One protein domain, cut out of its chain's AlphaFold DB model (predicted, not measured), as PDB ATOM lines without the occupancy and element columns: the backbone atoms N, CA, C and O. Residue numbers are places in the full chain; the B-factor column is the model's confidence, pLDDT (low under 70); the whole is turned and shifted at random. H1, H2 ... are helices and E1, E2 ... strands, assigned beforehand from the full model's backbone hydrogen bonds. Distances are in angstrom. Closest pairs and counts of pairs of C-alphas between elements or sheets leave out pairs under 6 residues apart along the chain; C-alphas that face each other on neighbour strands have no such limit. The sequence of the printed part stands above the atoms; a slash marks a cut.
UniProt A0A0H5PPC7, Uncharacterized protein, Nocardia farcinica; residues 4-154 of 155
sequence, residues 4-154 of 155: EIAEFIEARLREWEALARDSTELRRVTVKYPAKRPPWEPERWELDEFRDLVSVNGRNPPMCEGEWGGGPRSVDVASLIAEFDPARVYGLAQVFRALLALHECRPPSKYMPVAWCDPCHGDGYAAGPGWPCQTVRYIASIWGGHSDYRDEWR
ATOM      1  N   GLU A   4      22.319  23.040  -3.371       89.81
ATOM      2  CA  GLU A   4      21.364  22.042  -2.859       89.81
ATOM      3  C   GLU A   4      21.954  21.028  -1.864       89.81
ATOM      4  O   GLU A   4      21.315  20.716  -0.864       89.81
ATOM      5  N   ILE A   5      23.179  20.527  -2.075       94.50
ATOM      6  CA  ILE A   5      23.792  19.557  -1.144       94.50
ATOM      7  C   ILE A   5      24.271  20.217   0.157       94.50
ATOM      8  O   ILE A   5      24.182  19.618   1.225       94.50
ATOM      9  N   ALA A   6      24.758  21.461   0.089       94.00
ATOM     10  CA  ALA A   6      25.186  22.204   1.273       94.00
ATOM     11  C   ALA A   6      23.978  22.602   2.132       94.00
ATOM     12  O   ALA A   6      24.021  22.460   3.351       94.00
ATOM     13  N   GLU A   7      22.881  23.028   1.494       95.31
ATOM     14  CA  GLU A   7      21.593  23.266   2.155       95.31
ATOM     15  C   GLU A   7      21.029  21.996   2.784       95.31
ATOM     16  O   GLU A   7      20.579  22.040   3.929       95.31
ATOM     17  N   PHE A   8      21.098  20.863   2.076       95.81
ATOM     18  CA  PHE A   8      20.704  19.568   2.621       95.81
ATOM     19  C   PHE A   8      21.489  19.244   3.896       95.81
ATOM     20  O   PHE A   8      20.876  18.997   4.934       95.81
ATOM     21  N   ILE A   9      22.825  19.307   3.851       96.62
ATOM     22  CA  ILE A   9      23.665  19.019   5.022       96.62
ATOM     23  C   ILE A   9      23.337  19.986   6.165       96.62
ATOM     24  O   ILE A   9      23.099  19.540   7.281       96.62
ATOM     25  N   GLU A  10      23.256  21.293   5.910       96.81
ATOM     26  CA  GLU A  10      22.943  22.277   6.953       96.81
ATOM     27  C   GLU A  10      21.555  22.045   7.574       96.81
ATOM     28  O   GLU A  10      21.399  22.156   8.791       96.81
ATOM     29  N   ALA A  11      20.553  21.660   6.777       96.50
ATOM     30  CA  ALA A  11      19.242  21.279   7.294       96.50
ATOM     31  C   ALA A  11      19.334  20.055   8.221       96.50
ATOM     32  O   ALA A  11      18.752  20.071   9.306       96.50
ATOM     33  N   ARG A  12      20.111  19.030   7.845       96.81
ATOM     34  CA  ARG A  12      20.315  17.837   8.684       96.81
ATOM     35  C   ARG A  12      21.056  18.149   9.983       96.81
ATOM     36  O   ARG A  12      20.692  17.632  11.037       96.81
ATOM     37  N   LEU A  13      22.059  19.025   9.930       96.25
ATOM     38  CA  LEU A  13      22.778  19.473  11.122       96.25
ATOM     39  C   LEU A  13      21.846  20.197  12.099       96.25
ATOM     40  O   LEU A  13      21.885  19.916  13.294       96.25
ATOM     41  N   ARG A  14      20.958  21.068  11.605       96.62
ATOM     42  CA  ARG A  14      19.965  21.753  12.451       96.62
ATOM     43  C   ARG A  14      18.982  20.791  13.104       96.62
ATOM     44  O   ARG A  14      18.601  21.012  14.249       96.62
ATOM     45  N   GLU A  15      18.564  19.743  12.400       93.94
ATOM     46  CA  GLU A  15      17.706  18.708  12.982       93.94
ATOM     47  C   GLU A  15      18.415  17.934  14.090       93.94
ATOM     48  O   GLU A  15      17.839  17.735  15.157       93.94
ATOM     49  N   TRP A  16      19.675  17.549  13.880       93.75
ATOM     50  CA  TRP A  16      20.490  16.919  14.921       93.75
ATOM     51  C   TRP A  16      20.643  17.813  16.151       93.75
ATOM     52  O   TRP A  16      20.476  17.347  17.274       93.75
ATOM     53  N   GLU A  17      20.900  19.103  15.955       93.44
ATOM     54  CA  GLU A  17      20.977  20.072  17.050       93.44
ATOM     55  C   GLU A  17      19.634  20.266  17.759       93.44
ATOM     56  O   GLU A  17      19.603  20.385  18.982       93.44
ATOM     57  N   ALA A  18      18.520  20.273  17.023       90.12
ATOM     58  CA  ALA A  18      17.188  20.340  17.614       90.12
ATOM     59  C   ALA A  18      16.903  19.104  18.477       90.12
ATOM     60  O   ALA A  18      16.531  19.255  19.633       90.12
ATOM     61  N   LEU A  19      17.182  17.899  17.972       85.94
ATOM     62  CA  LEU A  19      17.051  16.655  18.738       85.94
ATOM     63  C   LEU A  19      17.957  16.645  19.981       85.94
ATOM     64  O   LEU A  19      17.534  16.246  21.069       85.94
ATOM     65  N   ALA A  20      19.196  17.123  19.844       86.44
ATOM     66  CA  ALA A  20      20.132  17.248  20.956       86.44
ATOM     67  C   ALA A  20      19.631  18.246  22.011       86.44
ATOM     68  O   ALA A  20      19.708  17.960  23.203       86.44
ATOM     69  N   ARG A  21      19.066  19.386  21.600       86.44
ATOM     70  CA  ARG A  21      18.436  20.352  22.512       86.44
ATOM     71  C   ARG A  21      17.226  19.745  23.212       86.44
ATOM     72  O   ARG A  21      17.185  19.743  24.440       86.44
ATOM     73  N   ASP A  22      16.291  19.184  22.453       82.44
ATOM     74  CA  ASP A  22      15.027  18.660  22.971       82.44
ATOM     75  C   ASP A  22      15.269  17.531  23.985       82.44
ATOM     76  O   ASP A  22      14.579  17.450  25.000       82.44
ATOM     77  N   SER A  23      16.314  16.716  23.790       76.44
ATOM     78  CA  SER A  23      16.698  15.675  24.757       76.44
ATOM     79  C   SER A  23      17.237  16.228  26.087       76.44
ATOM     80  O   SER A  23      17.075  15.585  27.126       76.44
ATOM     81  N   THR A  24      17.821  17.433  26.091       74.06
ATOM     82  CA  THR A  24      18.235  18.137  27.322       74.06
ATOM     83  C   THR A  24      17.112  18.948  27.964       74.06
ATOM     84  O   THR A  24      17.125  19.162  29.177       74.06
ATOM     85  N   GLU A  25      16.141  19.389  27.161       70.38
ATOM     86  CA  GLU A  25      15.004  20.207  27.587       70.38
ATOM     87  C   GLU A  25      13.793  19.391  28.028       70.38
ATOM     88  O   GLU A  25      12.829  19.981  28.529       70.38
ATOM     89  N   LEU A  26      13.836  18.055  27.899       57.53
ATOM     90  CA  LEU A  26      12.861  17.173  28.530       57.53
ATOM     91  C   LEU A  26      12.659  17.669  29.954       57.53
ATOM     92  O   LEU A  26      13.589  17.646  30.770       57.53
ATOM     93  N   ARG A  27      11.441  18.166  30.230       49.25
ATOM     94  CA  ARG A  27      11.017  18.499  31.586       49.25
ATOM     95  C   ARG A  27      11.417  17.283  32.382       49.25
ATOM     96  O   ARG A  27      10.819  16.228  32.187       49.25
ATOM     97  N   ARG A  28      12.436  17.413  33.246       47.09
ATOM     98  CA  ARG A  28      12.655  16.421  34.289       47.09
ATOM     99  C   ARG A  28      11.276  16.265  34.869       47.09
ATOM    100  O   ARG A  28      10.757  17.249  35.409       47.09
ATOM    101  N   VAL A  29      10.668  15.098  34.662       47.00
ATOM    102  CA  VAL A  29       9.460  14.735  35.367       47.00
ATOM    103  C   VAL A  29       9.949  14.762  36.795       47.00
ATOM    104  O   VAL A  29      10.588  13.845  37.304       47.00
ATOM    105  N   THR A  30       9.786  15.925  37.416       43.62
ATOM    106  CA  THR A  30       9.865  16.077  38.840       43.62
ATOM    107  C   THR A  30       8.587  15.380  39.192       43.62
ATOM    108  O   THR A  30       7.524  15.997  39.240       43.62
ATOM    109  N   VAL A  31       8.673  14.051  39.288       47.72
ATOM    110  CA  VAL A  31       7.693  13.268  39.993       47.72
ATOM    111  C   VAL A  31       7.713  13.954  41.343       47.72
ATOM    112  O   VAL A  31       8.631  13.783  42.147       47.72
ATOM    113  N   LYS A  32       6.775  14.887  41.537       45.06
ATOM    114  CA  LYS A  32       6.370  15.307  42.857       45.06
ATOM    115  C   LYS A  32       5.902  13.992  43.417       45.06
ATOM    116  O   LYS A  32       4.799  13.566  43.088       45.06
ATOM    117  N   TYR A  33       6.794  13.309  44.133       46.66
ATOM    118  CA  TYR A  33       6.430  12.150  44.916       46.66
ATOM    119  C   TYR A  33       5.105  12.527  45.572       46.66
ATOM    120  O   TYR A  33       5.061  13.578  46.232       46.66
ATOM    121  N   PRO A  34       4.015  11.785  45.302       49.00
ATOM    122  CA  PRO A  34       2.762  12.034  45.981       49.00
ATOM    123  C   PRO A  34       3.075  12.165  47.469       49.00
ATOM    124  O   PRO A  34       3.886  11.399  48.000       49.00
ATOM    125  N   ALA A  35       2.526  13.196  48.119       52.53
ATOM    126  CA  ALA A  35       2.705  13.384  49.554       52.53
ATOM    127  C   ALA A  35       2.482  12.030  50.243       52.53
ATOM    128  O   ALA A  35       1.490  11.367  49.940       52.53
ATOM    129  N   LYS A  36       3.438  11.595  51.084       50.78
ATOM    130  CA  LYS A  36       3.453  10.248  51.682       50.78
ATOM    131  C   LYS A  36       2.041   9.839  52.102       50.78
ATOM    132  O   LYS A  36       1.448  10.451  52.989       50.78
ATOM    133  N   ARG A  37       1.519   8.806  51.445       57.72
ATOM    134  CA  ARG A  37       0.172   8.300  51.679       57.72
ATOM    135  C   ARG A  37       0.051   7.701  53.085       57.72
ATOM    136  O   ARG A  37       1.002   7.076  53.567       57.72
ATOM    137  N   PRO A  38      -1.122   7.790  53.723       57.28
ATOM    138  CA  PRO A  38      -1.404   7.000  54.909       57.28
ATOM    139  C   PRO A  38      -1.338   5.470  54.667       57.28
ATOM    140  O   PRO A  38      -1.584   4.989  53.557       57.28
ATOM    141  N   PRO A  39      -1.009   4.658  55.689       62.00
ATOM    142  CA  PRO A  39      -0.687   3.236  55.525       62.00
ATOM    143  C   PRO A  39      -1.850   2.329  55.073       62.00
ATOM    144  O   PRO A  39      -1.577   1.218  54.632       62.00
ATOM    145  N   TRP A  40      -3.107   2.778  55.121       67.00
ATOM    146  CA  TRP A  40      -4.300   1.926  54.951       67.00
ATOM    147  C   TRP A  40      -4.883   1.820  53.533       67.00
ATOM    148  O   TRP A  40      -5.703   0.942  53.287       67.00
ATOM    149  N   GLU A  41      -4.520   2.687  52.589       68.88
ATOM    150  CA  GLU A  41      -5.011   2.551  51.208       68.88
ATOM    151  C   GLU A  41      -4.338   1.340  50.495       68.88
ATOM    152  O   GLU A  41      -3.285   0.856  50.917       68.88
ATOM    153  N   PRO A  42      -4.868   0.802  49.394       66.62
ATOM    154  CA  PRO A  42      -4.133  -0.145  48.549       66.62
ATOM    155  C   PRO A  42      -3.206   0.582  47.555       66.62
ATOM    156  O   PRO A  42      -3.472   1.714  47.141       66.62
ATOM    157  N   GLU A  43      -2.072  -0.032  47.216       64.38
ATOM    158  CA  GLU A  43      -1.160   0.483  46.186       64.38
ATOM    159  C   GLU A  43      -1.780   0.296  44.794       64.38
ATOM    160  O   GLU A  43      -2.430  -0.716  44.530       64.38
ATOM    161  N   ARG A  44      -1.622   1.291  43.917       69.69
ATOM    162  CA  ARG A  44      -2.092   1.249  42.527       69.69
ATOM    163  C   ARG A  44      -0.911   1.497  41.602       69.69
ATOM    164  O   ARG A  44      -0.086   2.367  41.888       69.69
ATOM    165  N   TRP A  45      -0.870   0.737  40.519       66.94
ATOM    166  CA  TRP A  45       0.197   0.746  39.530       66.94
ATOM    167  C   TRP A  45      -0.391   1.095  38.170       66.94
ATOM    168  O   TRP A  45      -1.419   0.535  37.788       66.94
ATOM    169  N   GLU A  46       0.261   2.009  37.464       68.56
ATOM    170  CA  GLU A  46      -0.068   2.389  36.090       68.56
ATOM    171  C   GLU A  46       1.219   2.385  35.260       68.56
ATOM    172  O   GLU A  46       2.322   2.463  35.804       68.56
ATOM    173  N   LEU A  47       1.076   2.254  33.944       59.00
ATOM    174  CA  LEU A  47       2.172   2.495  33.010       59.00
ATOM    175  C   LEU A  47       2.143   3.976  32.636       59.00
ATOM    176  O   LEU A  47       1.083   4.478  32.252       59.00
ATOM    177  N   ASP A  48       3.274   4.666  32.755       61.28
ATOM    178  CA  ASP A  48       3.378   6.051  32.302       61.28
ATOM    179  C   ASP A  48       3.535   6.152  30.769       61.28
ATOM    180  O   ASP A  48       3.497   5.156  30.039       61.28
ATOM    181  N   GLU A  49       3.697   7.374  30.258       53.91
ATOM    182  CA  GLU A  49       3.872   7.630  28.820       53.91
ATOM    183  C   GLU A  49       5.149   6.999  28.230       53.91
ATOM    184  O   GLU A  49       5.227   6.787  27.017       53.91
ATOM    185  N   PHE A  50       6.112   6.628  29.078       52.75
ATOM    186  CA  PHE A  50       7.349   5.937  28.717       52.75
ATOM    187  C   PHE A  50       7.249   4.412  28.875       52.75
ATOM    188  O   PHE A  50       8.204   3.705  28.555       52.75
ATOM    189  N   ARG A  51       6.074   3.895  29.274       54.56
ATOM    190  CA  ARG A  51       5.818   2.492  29.642       54.56
ATOM    191  C   ARG A  51       6.595   2.026  30.871       54.56
ATOM    192  O   ARG A  51       6.765   0.820  31.056       54.56
ATOM    193  N   ASP A  52       7.002   2.950  31.729       56.25
ATOM    194  CA  ASP A  52       7.567   2.604  33.022       56.25
ATOM    195  C   ASP A  52       6.428   2.284  34.002       56.25
ATOM    196  O   ASP A  52       5.397   2.964  34.045       56.25
ATOM    197  N   LEU A  53       6.588   1.218  34.794       56.97
ATOM    198  CA  LEU A  53       5.614   0.830  35.815       56.97
ATOM    199  C   LEU A  53       5.764   1.749  37.036       56.97
ATOM    200  O   LEU A  53       6.661   1.575  37.868       56.97
ATOM    201  N   VAL A  54       4.873   2.731  37.152       60.16
ATOM    202  CA  VAL A  54       4.899   3.756  38.201       60.16
ATOM    203  C   VAL A  54       3.838   3.482  39.267       60.16
ATOM    204  O   VAL A  54       2.711   3.075  38.970       60.16
ATOM    205  N   SER A  55       4.176   3.724  40.540       63.69
ATOM    206  CA  SER A  55       3.151   3.749  41.588       63.69
ATOM    207  C   SER A  55       2.405   5.084  41.520       63.69
ATOM    208  O   SER A  55       2.980   6.151  41.737       63.69
ATOM    209  N   VAL A  56       1.102   5.032  41.245       64.25
ATOM    210  CA  VAL A  56       0.228   6.222  41.135       64.25
ATOM    211  C   VAL A  56       0.144   6.964  42.475       64.25
ATOM    212  O   VAL A  56      -0.063   8.172  42.541       64.25
ATOM    213  N   ASN A  57       0.360   6.223  43.567       63.97
ATOM    214  CA  ASN A  57       0.142   6.680  44.936       63.97
ATOM    215  C   ASN A  57       1.443   6.796  45.762       63.97
ATOM    216  O   ASN A  57       1.385   6.927  46.985       63.97
ATOM    217  N   GLY A  58       2.617   6.766  45.116       51.00
ATOM    218  CA  GLY A  58       3.845   7.376  45.640       51.00
ATOM    219  C   GLY A  58       4.597   6.667  46.766       51.00
ATOM    220  O   GLY A  58       5.384   7.327  47.447       51.00
ATOM    221  N   ARG A  59       4.382   5.366  47.009       47.69
ATOM    222  CA  ARG A  59       5.134   4.654  48.063       47.69
ATOM    223  C   ARG A  59       6.428   4.036  47.550       47.69
ATOM    224  O   ARG A  59       7.428   4.090  48.263       47.69
ATOM    225  N   ASN A  60       6.410   3.495  46.339       46.53
ATOM    226  CA  ASN A  60       7.577   2.890  45.724       46.53
ATOM    227  C   ASN A  60       8.079   3.774  44.573       46.53
ATOM    228  O   ASN A  60       7.251   4.256  43.786       46.53
ATOM    229  N   PRO A  61       9.406   4.005  44.457       50.38
ATOM    230  CA  PRO A  61       9.972   4.452  43.185       50.38
ATOM    231  C   PRO A  61       9.513   3.479  42.083       50.38
ATOM    232  O   PRO A  61       9.181   2.335  42.418       50.38
ATOM    233  N   PRO A  62       9.435   3.910  40.807       51.44
ATOM    234  CA  PRO A  62       9.101   3.007  39.705       51.44
ATOM    235  C   PRO A  62       9.849   1.688  39.890       51.44
ATOM    236  O   PRO A  62      11.034   1.702  40.239       51.44
ATOM    237  N   MET A  63       9.131   0.565  39.770       45.47
ATOM    238  CA  MET A  63       9.753  -0.753  39.858       45.47
ATOM    239  C   MET A  63      10.695  -0.874  38.665       45.47
ATOM    240  O   MET A  63      10.305  -1.304  37.587       45.47
ATOM    241  N   CYS A  64      11.940  -0.451  38.852       48.62
ATOM    242  CA  CYS A  64      13.021  -0.808  37.962       48.62
ATOM    243  C   CYS A  64      13.169  -2.325  38.085       48.62
ATOM    244  O   CYS A  64      13.385  -2.822  39.190       48.62
ATOM    245  N   GLU A  65      13.036  -3.065  36.987       41.09
ATOM    246  CA  GLU A  65      13.338  -4.496  36.964       41.09
ATOM    247  C   GLU A  65      14.808  -4.708  37.398       41.09
ATOM    248  O   GLU A  65      15.741  -4.507  36.622       41.09
ATOM    249  N   GLY A  66      15.033  -5.030  38.679       46.41
ATOM    250  CA  GLY A  66      16.348  -5.345  39.253       46.41
ATOM    251  C   GLY A  66      16.473  -5.031  40.753       46.41
ATOM    252  O   GLY A  66      16.008  -3.995  41.220       46.41
ATOM    253  N   GLU A  67      17.168  -5.899  41.506       43.41
ATOM    254  CA  GLU A  67      17.359  -5.824  42.976       43.41
ATOM    255  C   GLU A  67      18.017  -4.529  43.499       43.41
ATOM    256  O   GLU A  67      18.031  -4.292  44.704       43.41
ATOM    257  N   TRP A  68      18.536  -3.667  42.620       39.47
ATOM    258  CA  TRP A  68      19.327  -2.489  42.996       39.47
ATOM    259  C   TRP A  68      18.856  -1.173  42.378       39.47
ATOM    260  O   TRP A  68      19.613  -0.209  42.394       39.47
ATOM    261  N   GLY A  69      17.622  -1.097  41.865       42.03
ATOM    262  CA  GLY A  69      17.030   0.186  41.467       42.03
ATOM    263  C   GLY A  69      17.895   0.942  40.456       42.03
ATOM    264  O   GLY A  69      18.455   1.991  40.761       42.03
ATOM    265  N   GLY A  70      18.026   0.376  39.258       43.50
ATOM    266  CA  GLY A  70      18.900   0.899  38.211       43.50
ATOM    267  C   GLY A  70      19.702  -0.212  37.557       43.50
ATOM    268  O   GLY A  70      20.929  -0.160  37.531       43.50
ATOM    269  N   GLY A  71      19.025  -1.235  37.026       40.31
ATOM    270  CA  GLY A  71      19.662  -2.013  35.971       40.31
ATOM    271  C   GLY A  71      20.038  -1.028  34.861       40.31
ATOM    272  O   GLY A  71      19.216  -0.154  34.557       40.31
ATOM    273  N   PRO A  72      21.261  -1.075  34.301       44.00
ATOM    274  CA  PRO A  72      21.565  -0.253  33.144       44.00
ATOM    275  C   PRO A  72      20.443  -0.507  32.143       44.00
ATOM    276  O   PRO A  72      20.159  -1.668  31.832       44.00
ATOM    277  N   ARG A  73      19.779   0.564  31.665       51.56
ATOM    278  CA  ARG A  73      19.014   0.474  30.411       51.56
ATOM    279  C   ARG A  73      19.898  -0.356  29.484       51.56
ATOM    280  O   ARG A  73      21.102  -0.085  29.512       51.56
ATOM    281  N   SER A  74      19.355  -1.398  28.839       54.84
ATOM    282  CA  SER A  74      20.141  -2.448  28.162       54.84
ATOM    283  C   SER A  74      21.410  -1.876  27.528       54.84
ATOM    284  O   SER A  74      21.387  -0.737  27.075       54.84
ATOM    285  N   VAL A  75      22.528  -2.608  27.498       56.00
ATOM    286  CA  VAL A  75      23.815  -2.091  26.967       56.00
ATOM    287  C   VAL A  75      23.633  -1.302  25.656       56.00
ATOM    288  O   VAL A  75      24.280  -0.274  25.458       56.00
ATOM    289  N   ASP A  76      22.665  -1.705  24.835       56.75
ATOM    290  CA  ASP A  76      22.185  -1.004  23.644       56.75
ATOM    291  C   ASP A  76      21.648   0.414  23.915       56.75
ATOM    292  O   ASP A  76      22.066   1.360  23.262       56.75
ATOM    293  N   VAL A  77      20.773   0.620  24.899       58.19
ATOM    294  CA  VAL A  77      20.252   1.941  25.282       58.19
ATOM    295  C   VAL A  77      21.326   2.835  25.901       58.19
ATOM    296  O   VAL A  77      21.351   4.028  25.614       58.19
ATOM    297  N   ALA A  78      22.228   2.299  26.728       56.94
ATOM    298  CA  ALA A  78      23.356   3.085  27.238       56.94
ATOM    299  C   ALA A  78      24.292   3.525  26.097       56.94
ATOM    300  O   ALA A  78      24.765   4.662  26.086       56.94
ATOM    301  N   SER A  79      24.496   2.649  25.107       58.75
ATOM    302  CA  SER A  79      25.255   2.953  23.890       58.75
ATOM    303  C   SER A  79      24.545   3.999  23.032       58.75
ATOM    304  O   SER A  79      25.188   4.953  22.612       58.75
ATOM    305  N   LEU A  80      23.222   3.900  22.864       65.00
ATOM    306  CA  LEU A  80      22.414   4.909  22.175       65.00
ATOM    307  C   LEU A  80      22.483   6.269  22.889       65.00
ATOM    308  O   LEU A  80      22.676   7.287  22.240       65.00
ATOM    309  N   ILE A  81      22.407   6.315  24.223       64.56
ATOM    310  CA  ILE A  81      22.557   7.570  24.983       64.56
ATOM    311  C   ILE A  81      23.952   8.176  24.785       64.56
ATOM    312  O   ILE A  81      24.071   9.386  24.637       64.56
ATOM    313  N   ALA A  82      25.005   7.355  24.776       62.50
ATOM    314  CA  ALA A  82      26.375   7.822  24.564       62.50
ATOM    315  C   ALA A  82      26.650   8.241  23.106       62.50
ATOM    316  O   ALA A  82      27.486   9.111  22.844       62.50
ATOM    317  N   GLU A  83      25.972   7.618  22.145       65.50
ATOM    318  CA  GLU A  83      26.037   7.964  20.727       65.50
ATOM    319  C   GLU A  83      25.304   9.280  20.438       65.50
ATOM    320  O   GLU A  83      25.831  10.125  19.715       65.50
ATOM    321  N   PHE A  84      24.161   9.495  21.093       71.31
ATOM    322  CA  PHE A  84      23.351  10.711  21.003       71.31
ATOM    323  C   PHE A  84      23.587  11.690  22.160       71.31
ATOM    324  O   PHE A  84      22.719  12.513  22.452       71.31
ATOM    325  N   ASP A  85      24.755  11.635  22.810       85.56
ATOM    326  CA  ASP A  85      25.127  12.623  23.822       85.56
ATOM    327  C   ASP A  85      25.057  14.034  23.202       85.56
ATOM    328  O   ASP A  85      25.767  14.303  22.224       85.56
ATOM    329  N   PRO A  86      24.233  14.953  23.738       86.94
ATOM    330  CA  PRO A  86      24.036  16.272  23.150       86.94
ATOM    331  C   PRO A  86      25.345  17.025  22.914       86.94
ATOM    332  O   PRO A  86      25.520  17.637  21.861       86.94
ATOM    333  N   ALA A  87      26.304  16.939  23.846       87.06
ATOM    334  CA  ALA A  87      27.602  17.596  23.697       87.06
ATOM    335  C   ALA A  87      28.388  17.047  22.496       87.06
ATOM    336  O   ALA A  87      28.952  17.818  21.713       87.06
ATOM    337  N   ARG A  88      28.376  15.722  22.305       88.38
ATOM    338  CA  ARG A  88      28.966  15.069  21.134       88.38
ATOM    339  C   ARG A  88      28.282  15.497  19.836       88.38
ATOM    340  O   ARG A  88      28.985  15.805  18.873       88.38
ATOM    341  N   VAL A  89      26.949  15.550  19.806       90.94
ATOM    342  CA  VAL A  89      26.183  15.963  18.617       90.94
ATOM    343  C   VAL A  89      26.519  17.403  18.221       90.94
ATOM    344  O   VAL A  89      26.850  17.649  17.061       90.94
ATOM    345  N   TYR A  90      26.536  18.340  19.175       92.06
ATOM    346  CA  TYR A  90      26.946  19.723  18.908       92.06
ATOM    347  C   TYR A  90      28.395  19.817  18.417       92.06
ATOM    348  O   TYR A  90      28.679  20.563  17.480       92.06
ATOM    349  N   GLY A  91      29.312  19.044  19.009       93.06
ATOM    350  CA  GLY A  91      30.707  18.986  18.570       93.06
ATOM    351  C   GLY A  91      30.844  18.506  17.123       93.06
ATOM    352  O   GLY A  91      31.522  19.146  16.321       93.06
ATOM    353  N   LEU A  92      30.150  17.424  16.758       94.06
ATOM    354  CA  LEU A  92      30.129  16.910  15.386       94.06
ATOM    355  C   LEU A  92      29.512  17.913  14.408       94.06
ATOM    356  O   LEU A  92      30.080  18.147  13.343       94.06
ATOM    357  N   ALA A  93      28.400  18.554  14.776       95.75
ATOM    358  CA  ALA A  93      27.768  19.568  13.939       95.75
ATOM    359  C   ALA A  93      28.702  20.757  13.668       95.75
ATOM    360  O   ALA A  93      28.822  21.200  12.525       95.75
ATOM    361  N   GLN A  94      29.431  21.235  14.683       96.94
ATOM    362  CA  GLN A  94      30.441  22.283  14.503       96.94
ATOM    363  C   GLN A  94      31.582  21.841  13.580       96.94
ATOM    364  O   GLN A  94      31.972  22.601  12.693       96.94
ATOM    365  N   VAL A  95      32.086  20.614  13.741       97.25
ATOM    366  CA  VAL A  95      33.131  20.057  12.865       97.25
ATOM    367  C   VAL A  95      32.648  19.990  11.416       97.25
ATOM    368  O   VAL A  95      33.365  20.422  10.515       97.25
ATOM    369  N   PHE A  96      31.425  19.515  11.172       96.81
ATOM    370  CA  PHE A  96      30.881  19.443   9.817       96.81
ATOM    371  C   PHE A  96      30.662  20.823   9.197       96.81
ATOM    372  O   PHE A  96      31.008  21.006   8.032       96.81
ATOM    373  N   ARG A  97      30.199  21.822   9.956       97.19
ATOM    374  CA  ARG A  97      30.125  23.208   9.457       97.19
ATOM    375  C   ARG A  97      31.495  23.782   9.122       97.19
ATOM    376  O   ARG A  97      31.637  24.436   8.093       97.19
ATOM    377  N   ALA A  98      32.506  23.519   9.948       96.69
ATOM    378  CA  ALA A  98      33.872  23.947   9.662       96.69
ATOM    379  C   ALA A  98      34.407  23.293   8.377       96.69
ATOM    380  O   ALA A  98      34.989  23.975   7.537       96.69
ATOM    381  N   LEU A  99      34.154  21.994   8.179       95.31
ATOM    382  CA  LEU A  99      34.507  21.294   6.941       95.31
ATOM    383  C   LEU A  99      33.753  21.851   5.727       95.31
ATOM    384  O   LEU A  99      34.371  22.075   4.690       95.31
ATOM    385  N   LEU A 100      32.452  22.128   5.842       94.38
ATOM    386  CA  LEU A 100      31.685  22.760   4.765       94.38
ATOM    387  C   LEU A 100      32.215  24.152   4.414       94.38
ATOM    388  O   LEU A 100      32.309  24.478   3.236       94.38
ATOM    389  N   ALA A 101      32.594  24.952   5.414       94.06
ATOM    390  CA  ALA A 101      33.172  26.276   5.199       94.06
ATOM    391  C   ALA A 101      34.533  26.202   4.489       94.06
ATOM    392  O   ALA A 101      34.818  27.020   3.617       94.06
ATOM    393  N   LEU A 102      35.361  25.203   4.815       94.00
ATOM    394  CA  LEU A 102      36.607  24.941   4.087       94.00
ATOM    395  C   LEU A 102      36.333  24.514   2.640       94.00
ATOM    396  O   LEU A 102      37.034  24.932   1.723       94.00
ATOM    397  N   HIS A 103      35.301  23.702   2.432       92.56
ATOM    398  CA  HIS A 103      34.880  23.218   1.124       92.56
ATOM    399  C   HIS A 103      33.805  24.109   0.485       92.56
ATOM    400  O   HIS A 103      32.905  23.599  -0.171       92.56
ATOM    401  N   GLU A 104      33.881  25.432   0.638       90.69
ATOM    402  CA  GLU A 104      32.914  26.339   0.014       90.69
ATOM    403  C   GLU A 104      32.897  26.171  -1.520       90.69
ATOM    404  O   GLU A 104      33.941  26.117  -2.179       90.69
ATOM    405  N   CYS A 105      31.693  26.098  -2.096       90.31
ATOM    406  CA  CYS A 105      31.506  25.990  -3.538       90.31
ATOM    407  C   CYS A 105      31.912  27.293  -4.235       90.31
ATOM    408  O   CYS A 105      31.283  28.339  -4.059       90.31
ATOM    409  N   ARG A 106      32.924  27.221  -5.094       89.19
ATOM    410  CA  ARG A 106      33.298  28.286  -6.018       89.19
ATOM    411  C   ARG A 106      32.525  28.136  -7.331       89.19
ATOM    412  O   ARG A 106      32.462  27.029  -7.879       89.19
ATOM    413  N   PRO A 107      31.929  29.223  -7.852       89.69
ATOM    414  CA  PRO A 107      31.230  29.180  -9.126       89.69
ATOM    415  C   PRO A 107      32.223  28.964 -10.278       89.69
ATOM    416  O   PRO A 107      33.369  29.399 -10.160       89.69
ATOM    417  N   PRO A 108      31.790  28.379 -11.411       89.06
ATOM    418  CA  PRO A 108      32.620  28.253 -12.606       89.06
ATOM    419  C   PRO A 108      33.287  29.578 -13.006       89.06
ATOM    420  O   PRO A 108      32.684  30.648 -12.917       89.06
ATOM    421  N   SER A 109      34.520  29.506 -13.500       87.56
ATOM    422  CA  SER A 109      35.301  30.648 -13.978       87.56
ATOM    423  C   SER A 109      35.900  30.386 -15.360       87.56
ATOM    424  O   SER A 109      35.877  29.268 -15.870       87.56
ATOM    425  N   LYS A 110      36.513  31.417 -15.957       86.94
ATOM    426  CA  LYS A 110      37.266  31.290 -17.218       86.94
ATOM    427  C   LYS A 110      38.355  30.208 -17.152       86.94
ATOM    428  O   LYS A 110      38.685  29.619 -18.176       86.94
ATOM    429  N   TYR A 111      38.920  29.982 -15.969       82.44
ATOM    430  CA  TYR A 111      40.020  29.048 -15.743       82.44
ATOM    431  C   TYR A 111      39.538  27.673 -15.268       82.44
ATOM    432  O   TYR A 111      40.253  26.690 -15.413       82.44
ATOM    433  N   MET A 112      38.316  27.579 -14.747       84.12
ATOM    434  CA  MET A 112      37.743  26.325 -14.273       84.12
ATOM    435  C   MET A 112      36.255  26.276 -14.646       84.12
ATOM    436  O   MET A 112      35.441  26.914 -13.983       84.12
ATOM    437  N   PRO A 113      35.881  25.560 -15.724       84.88
ATOM    438  CA  PRO A 113      34.532  25.620 -16.297       84.88
ATOM    439  C   PRO A 113      33.478  24.844 -15.491       84.88
ATOM    440  O   PRO A 113      32.301  24.851 -15.844       84.88
ATOM    441  N   VAL A 114      33.888  24.174 -14.417       85.62
ATOM    442  CA  VAL A 114      33.021  23.474 -13.464       85.62
ATOM    443  C   VAL A 114      33.052  24.208 -12.133       85.62
ATOM    444  O   VAL A 114      33.989  24.953 -11.887       85.62
ATOM    445  N   ALA A 115      32.054  24.017 -11.273       87.88
ATOM    446  CA  ALA A 115      32.149  24.483  -9.892       87.88
ATOM    447  C   ALA A 115      33.159  23.619  -9.117       87.88
ATOM    448  O   ALA A 115      33.286  22.425  -9.396       87.88
ATOM    449  N   TRP A 116      33.862  24.200  -8.146       87.81
ATOM    450  CA  TRP A 116      34.919  23.514  -7.389       87.81
ATOM    451  C   TRP A 116      34.942  23.946  -5.921       87.81
ATOM    452  O   TRP A 116      34.144  24.775  -5.502       87.81
ATOM    453  N   CYS A 117      35.861  23.390  -5.136       89.94
ATOM    454  CA  CYS A 117      36.249  23.944  -3.841       89.94
ATOM    455  C   CYS A 117      37.776  23.997  -3.748       89.94
ATOM    456  O   CYS A 117      38.455  23.064  -4.201       89.94
ATOM    457  N   ASP A 118      38.302  25.061  -3.146       87.25
ATOM    458  CA  ASP A 118      39.740  25.356  -3.116       87.25
ATOM    459  C   ASP A 118      40.582  24.205  -2.517       87.25
ATOM    460  O   ASP A 118      41.566  23.815  -3.149       87.25
ATOM    461  N   PRO A 119      40.177  23.531  -1.415       87.75
ATOM    462  CA  PRO A 119      40.975  22.437  -0.849       87.75
ATOM    463  C   PRO A 119      41.138  21.212  -1.759       87.75
ATOM    464  O   PRO A 119      42.086  20.454  -1.593       87.75
ATOM    465  N   CYS A 120      40.211  20.982  -2.699       83.69
ATOM    466  CA  CYS A 120      40.260  19.817  -3.593       83.69
ATOM    467  C   CYS A 120      40.891  20.121  -4.954       83.69
ATOM    468  O   CYS A 120      41.266  19.184  -5.653       83.69
ATOM    469  N   HIS A 121      40.964  21.396  -5.347       77.81
ATOM    470  CA  HIS A 121      41.440  21.797  -6.676       77.81
ATOM    471  C   HIS A 121      42.740  22.615  -6.641       77.81
ATOM    472  O   HIS A 121      43.368  22.759  -7.688       77.81
ATOM    473  N   GLY A 122      43.186  23.048  -5.453       68.88
ATOM    474  CA  GLY A 122      44.501  23.644  -5.206       68.88
ATOM    475  C   GLY A 122      44.852  24.844  -6.094       68.88
ATOM    476  O   GLY A 122      44.028  25.398  -6.818       68.88
ATOM    477  N   ASP A 123      46.127  25.221  -6.050       59.75
ATOM    478  CA  ASP A 123      46.749  26.339  -6.773       59.75
ATOM    479  C   ASP A 123      46.895  26.067  -8.286       59.75
ATOM    480  O   ASP A 123      47.403  26.899  -9.042       59.75
ATOM    481  N   GLY A 124      46.497  24.882  -8.750       53.53
ATOM    482  CA  GLY A 124      46.728  24.454 -10.117       53.53
ATOM    483  C   GLY A 124      45.873  23.264 -10.506       53.53
ATOM    484  O   GLY A 124      46.201  22.148 -10.132       53.53
ATOM    485  N   TYR A 125      44.829  23.541 -11.299       56.06
ATOM    486  CA  TYR A 125      44.216  22.725 -12.365       56.06
ATOM    487  C   TYR A 125      44.140  21.196 -12.189       56.06
ATOM    488  O   TYR A 125      44.048  20.473 -13.183       56.06
ATOM    489  N   ALA A 126      44.168  20.667 -10.969       55.97
ATOM    490  CA  ALA A 126      44.011  19.243 -10.760       55.97
ATOM    491  C   ALA A 126      42.612  18.860 -11.251       55.97
ATOM    492  O   ALA A 126      41.626  19.512 -10.903       55.97
ATOM    493  N   ALA A 127      42.546  17.818 -12.083       62.44
ATOM    494  CA  ALA A 127      41.329  17.246 -12.657       62.44
ATOM    495  C   ALA A 127      40.485  16.519 -11.591       62.44
ATOM    496  O   ALA A 127      40.098  15.363 -11.762       62.44
ATOM    497  N   GLY A 128      40.266  17.176 -10.453       64.31
ATOM    498  CA  GLY A 128      39.392  16.695  -9.405       64.31
ATOM    499  C   GLY A 128      37.956  16.574  -9.918       64.31
ATOM    500  O   GLY A 128      37.572  17.240 -10.888       64.31
ATOM    501  N   PRO A 129      37.144  15.709  -9.292       69.00
ATOM    502  CA  PRO A 129      35.721  15.679  -9.576       69.00
ATOM    503  C   PRO A 129      35.138  17.066  -9.289       69.00
ATOM    504  O   PRO A 129      35.408  17.654  -8.238       69.00
ATOM    505  N   GLY A 130      34.347  17.585 -10.231       81.31
ATOM    506  CA  GLY A 130      33.632  18.844 -10.045       81.31
ATOM    507  C   GLY A 130      32.744  18.811  -8.799       81.31
ATOM    508  O   GLY A 130      32.467  17.759  -8.224       81.31
ATOM    509  N   TRP A 131      32.285  19.981  -8.373       86.88
ATOM    510  CA  TRP A 131      31.378  20.102  -7.240       86.88
ATOM    511  C   TRP A 131      30.096  19.256  -7.426       86.88
ATOM    512  O   TRP A 131      29.519  19.284  -8.515       86.88
ATOM    513  N   PRO A 132      29.597  18.571  -6.378       92.38
ATOM    514  CA  PRO A 132      30.182  18.470  -5.041       92.38
ATOM    515  C   PRO A 132      31.417  17.576  -4.997       92.38
ATOM    516  O   PRO A 132      31.417  16.471  -5.544       92.38
ATOM    517  N   CYS A 133      32.451  18.052  -4.300       91.62
ATOM    518  CA  CYS A 133      33.667  17.276  -4.102       91.62
ATOM    519  C   CYS A 133      33.416  16.068  -3.186       91.62
ATOM    520  O   CYS A 133      32.428  16.008  -2.446       91.62
ATOM    521  N   GLN A 134      34.352  15.121  -3.198       93.00
ATOM    522  CA  GLN A 134      34.225  13.859  -2.472       93.00
ATOM    523  C   GLN A 134      33.987  14.042  -0.965       93.00
ATOM    524  O   GLN A 134      33.168  13.334  -0.386       93.00
ATOM    525  N   THR A 135      34.642  15.018  -0.328       93.50
ATOM    526  CA  THR A 135      34.443  15.301   1.104       93.50
ATOM    527  C   THR A 135      32.990  15.656   1.409       93.50
ATOM    528  O   THR A 135      32.405  15.122   2.347       93.50
ATOM    529  N   VAL A 136      32.381  16.522   0.598       95.12
ATOM    530  CA  VAL A 136      30.997  16.968   0.804       95.12
ATOM    531  C   VAL A 136      30.013  15.828   0.534       95.12
ATOM    532  O   VAL A 136      29.058  15.663   1.290       95.12
ATOM    533  N   ARG A 137      30.288  14.981  -0.467       95.62
ATOM    534  CA  ARG A 137      29.527  13.741  -0.713       95.62
ATOM    535  C   ARG A 137      29.594  12.782   0.474       95.62
ATOM    536  O   ARG A 137      28.564  12.269   0.901       95.62
ATOM    537  N   TYR A 138      30.777  12.579   1.059       96.62
ATOM    538  CA  TYR A 138      30.921  11.743   2.254       96.62
ATOM    539  C   TYR A 138      30.134  12.296   3.443       96.62
ATOM    540  O   TYR A 138      29.458  11.524   4.119       96.62
ATOM    541  N   ILE A 139      30.151  13.612   3.665       96.75
ATOM    542  CA  ILE A 139      29.341  14.231   4.724       96.75
ATOM    543  C   ILE A 139      27.847  14.004   4.449       96.75
ATOM    544  O   ILE A 139      27.136  13.536   5.332       96.75
ATOM    545  N   ALA A 140      27.367  14.251   3.226       97.06
ATOM    546  CA  ALA A 140      25.969  14.003   2.869       97.06
ATOM    547  C   ALA A 140      25.566  12.528   3.046       97.06
ATOM    548  O   ALA A 140      24.445  12.249   3.472       97.06
ATOM    549  N   SER A 141      26.477  11.588   2.770       97.12
ATOM    550  CA  SER A 141      26.211  10.144   2.849       97.12
ATOM    551  C   SER A 141      25.877   9.640   4.256       97.12
ATOM    552  O   SER A 141      25.247   8.591   4.382       97.12
ATOM    553  N   ILE A 142      26.205  10.412   5.304       96.69
ATOM    554  CA  ILE A 142      25.754  10.156   6.683       96.69
ATOM    555  C   ILE A 142      24.220  10.053   6.737       96.69
ATOM    556  O   ILE A 142      23.675   9.254   7.495       96.69
ATOM    557  N   TRP A 143      23.523  10.801   5.878       96.81
ATOM    558  CA  TRP A 143      22.067  10.800   5.748       96.81
ATOM    559  C   TRP A 143      21.587  10.121   4.459       96.81
ATOM    560  O   TRP A 143      20.522  10.458   3.951       96.81
ATOM    561  N   GLY A 144      22.333   9.139   3.938       96.69
ATOM    562  CA  GLY A 144      21.997   8.430   2.695       96.69
ATOM    563  C   GLY A 144      20.639   7.713   2.691       96.69
ATOM    564  O   GLY A 144      20.119   7.393   1.629       96.69
ATOM    565  N   GLY A 145      20.052   7.465   3.868       95.25
ATOM    566  CA  GLY A 145      18.701   6.909   4.014       95.25
ATOM    567  C   GLY A 145      17.576   7.950   4.103       95.25
ATOM    568  O   GLY A 145      16.418   7.565   4.246       95.25
ATOM    569  N   HIS A 146      17.886   9.249   4.077       95.94
ATOM    570  CA  HIS A 146      16.882  10.310   4.173       95.94
ATOM    571  C   HIS A 146      16.122  10.484   2.846       95.94
ATOM    572  O   HIS A 146      16.718  10.367   1.782       95.94
ATOM    573  N   SER A 147      14.828  10.825   2.883       95.75
ATOM    574  CA  SER A 147      13.996  10.977   1.669       95.75
ATOM    575  C   SER A 147      14.494  12.055   0.709       95.75
ATOM    576  O   SER A 147      14.326  11.937  -0.500       95.75
ATOM    577  N   ASP A 148      15.099  13.104   1.262       95.25
ATOM    578  CA  ASP A 148      15.612  14.244   0.494       95.25
ATOM    579  C   ASP A 148      17.048  14.016   0.000       95.25
ATOM    580  O   ASP A 148      17.607  14.862  -0.701       95.25
ATOM    581  N   TYR A 149      17.667  12.893   0.383       95.69
ATOM    582  CA  TYR A 149      18.971  12.505  -0.129       95.69
ATOM    583  C   TYR A 149      18.855  12.123  -1.606       95.69
ATOM    584  O   TYR A 149      17.955  11.386  -2.005       95.69
ATOM    585  N   ARG A 150      19.786  12.608  -2.431       95.75
ATOM    586  CA  ARG A 150      19.815  12.303  -3.863       95.75
ATOM    587  C   ARG A 150      20.930  11.322  -4.186       95.75
ATOM    588  O   ARG A 150      22.070  11.520  -3.773       95.75
ATOM    589  N   ASP A 151      20.629  10.327  -5.016       94.88
ATOM    590  CA  ASP A 151      21.600   9.305  -5.435       94.88
ATOM    591  C   ASP A 151      22.847   9.891  -6.118       94.88
ATOM    592  O   ASP A 151      23.938   9.339  -6.000       94.88
ATOM    593  N   GLU A 152      22.724  11.042  -6.786       93.12
ATOM    594  CA  GLU A 152      23.852  11.749  -7.410       93.12
ATOM    595  C   GLU A 152      24.898  12.260  -6.398       93.12
ATOM    596  O   GLU A 152      26.051  12.502  -6.771       93.12
ATOM    597  N   TRP A 153      24.518  12.406  -5.121       94.00
ATOM    598  CA  TRP A 153      25.406  12.793  -4.018       94.00
ATOM    599  C   TRP A 153      26.183  11.618  -3.440       94.00
ATOM    600  O   TRP A 153      27.039  11.824  -2.578       94.00
ATOM    601  N   ARG A 154      25.917  10.396  -3.914       93.38
ATOM    602  CA  ARG A 154      26.669   9.219  -3.497       93.38
ATOM    603  C   ARG A 154      28.170   9.416  -3.787       93.38
ATOM    604  O   ARG A 154      28.510   9.928  -4.863       93.38
TER     605      ARG A 154
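This is residues 4 to 154 of the 155 residues of an uncharacterized protein of Nocardia farcinica (UniProt A0A0H5PPC7). Two long helices, H1 and H3, lie side by side in opposite directions; short helix H5 packs on the first turns of H1, and loops with the small helix H4 extend beyond the end of H3. Past the last residue of H1 a loose arm reaches far out to a small two-stranded hairpin, E1 and E2, and returns through a long loop and H2 to H3. The printed part has 151 residues with five named helices and two named strands, in the order H1, E1, E2, H2, H3, H4, H5; E1 and E2 are antiparallel. The class is mostly helix, though under half of the residues, 66 of 151, are in named elements. The whole is extended, with a radius of gyration of the C-alphas of 25.2 A and spans of 88 by 25 by 25 A.

H1 is residues 4 to 25, 31.2 A long from C-alpha 4 at (21.364, 22.042, -2.859) to C-alpha 25 at (15.004, 20.207, 27.587). E1 is residues 45 to 47, 7.0 A, and E2 is residues 53 to 55, 6.9 A. H2 is residues 75 to 83, 12.0 A. H3 is residues 86 to 102, 24.4 A. H4 is residues 118 to 121, 5.3 A. H5 is residues 134 to 141, 10.3 A, ending at C-alpha 141 at (26.211, 10.144, 2.849).

H1 and H3 touch, their closest C-alphas, of Ala 20 and Pro 86, 4.6 A apart, at a shallow tilt of 19 degrees, opposite ways. H1 touches H5 with residues 5 to 9 alone; the closest C-alphas, of Ile 9 and Ala 140, are 5.9 A apart, and the tilt is steep, 47 degrees, the same way. H3 and H5 are close but not clearly touching, with the closest C-alphas, of Leu 100 and Val 136, 7.1 A apart, at a shallow tilt of 34 degrees, only just short of steep, opposite ways. H3 and H4 are close but not clearly touching, the closest C-alphas, of Leu 102 and Pro 119, being 7.1 A apart. H2 and H3 meet only through their link. E1 and E2 form a hairpin, antiparallel at 140 degrees, with N 46 and O 54 3.1 A apart and N 54 and O 46 2.9 A apart, both within hydrogen-bond range. E1 is apart from H3, for instance. In H1, H2, H3 and H5 every O i to N i+4 pair is within hydrogen-bond range; H4 is too short for such a pair.

The C-alphas farthest apart, of Trp 40 and Lys 110, are 88.3 A apart. The printed part has no cut. The links H1 to E1, E2 to H2, H3 to H4 and H4 to H5 are long. Residues 25 to 30 stand free, and so do residues 74 to 80, of which 75 to 80 belong to H2. Mean pLDDT of the printed part is 75.5, and it is under 70 in residues 26 to 83 and 122 to 129.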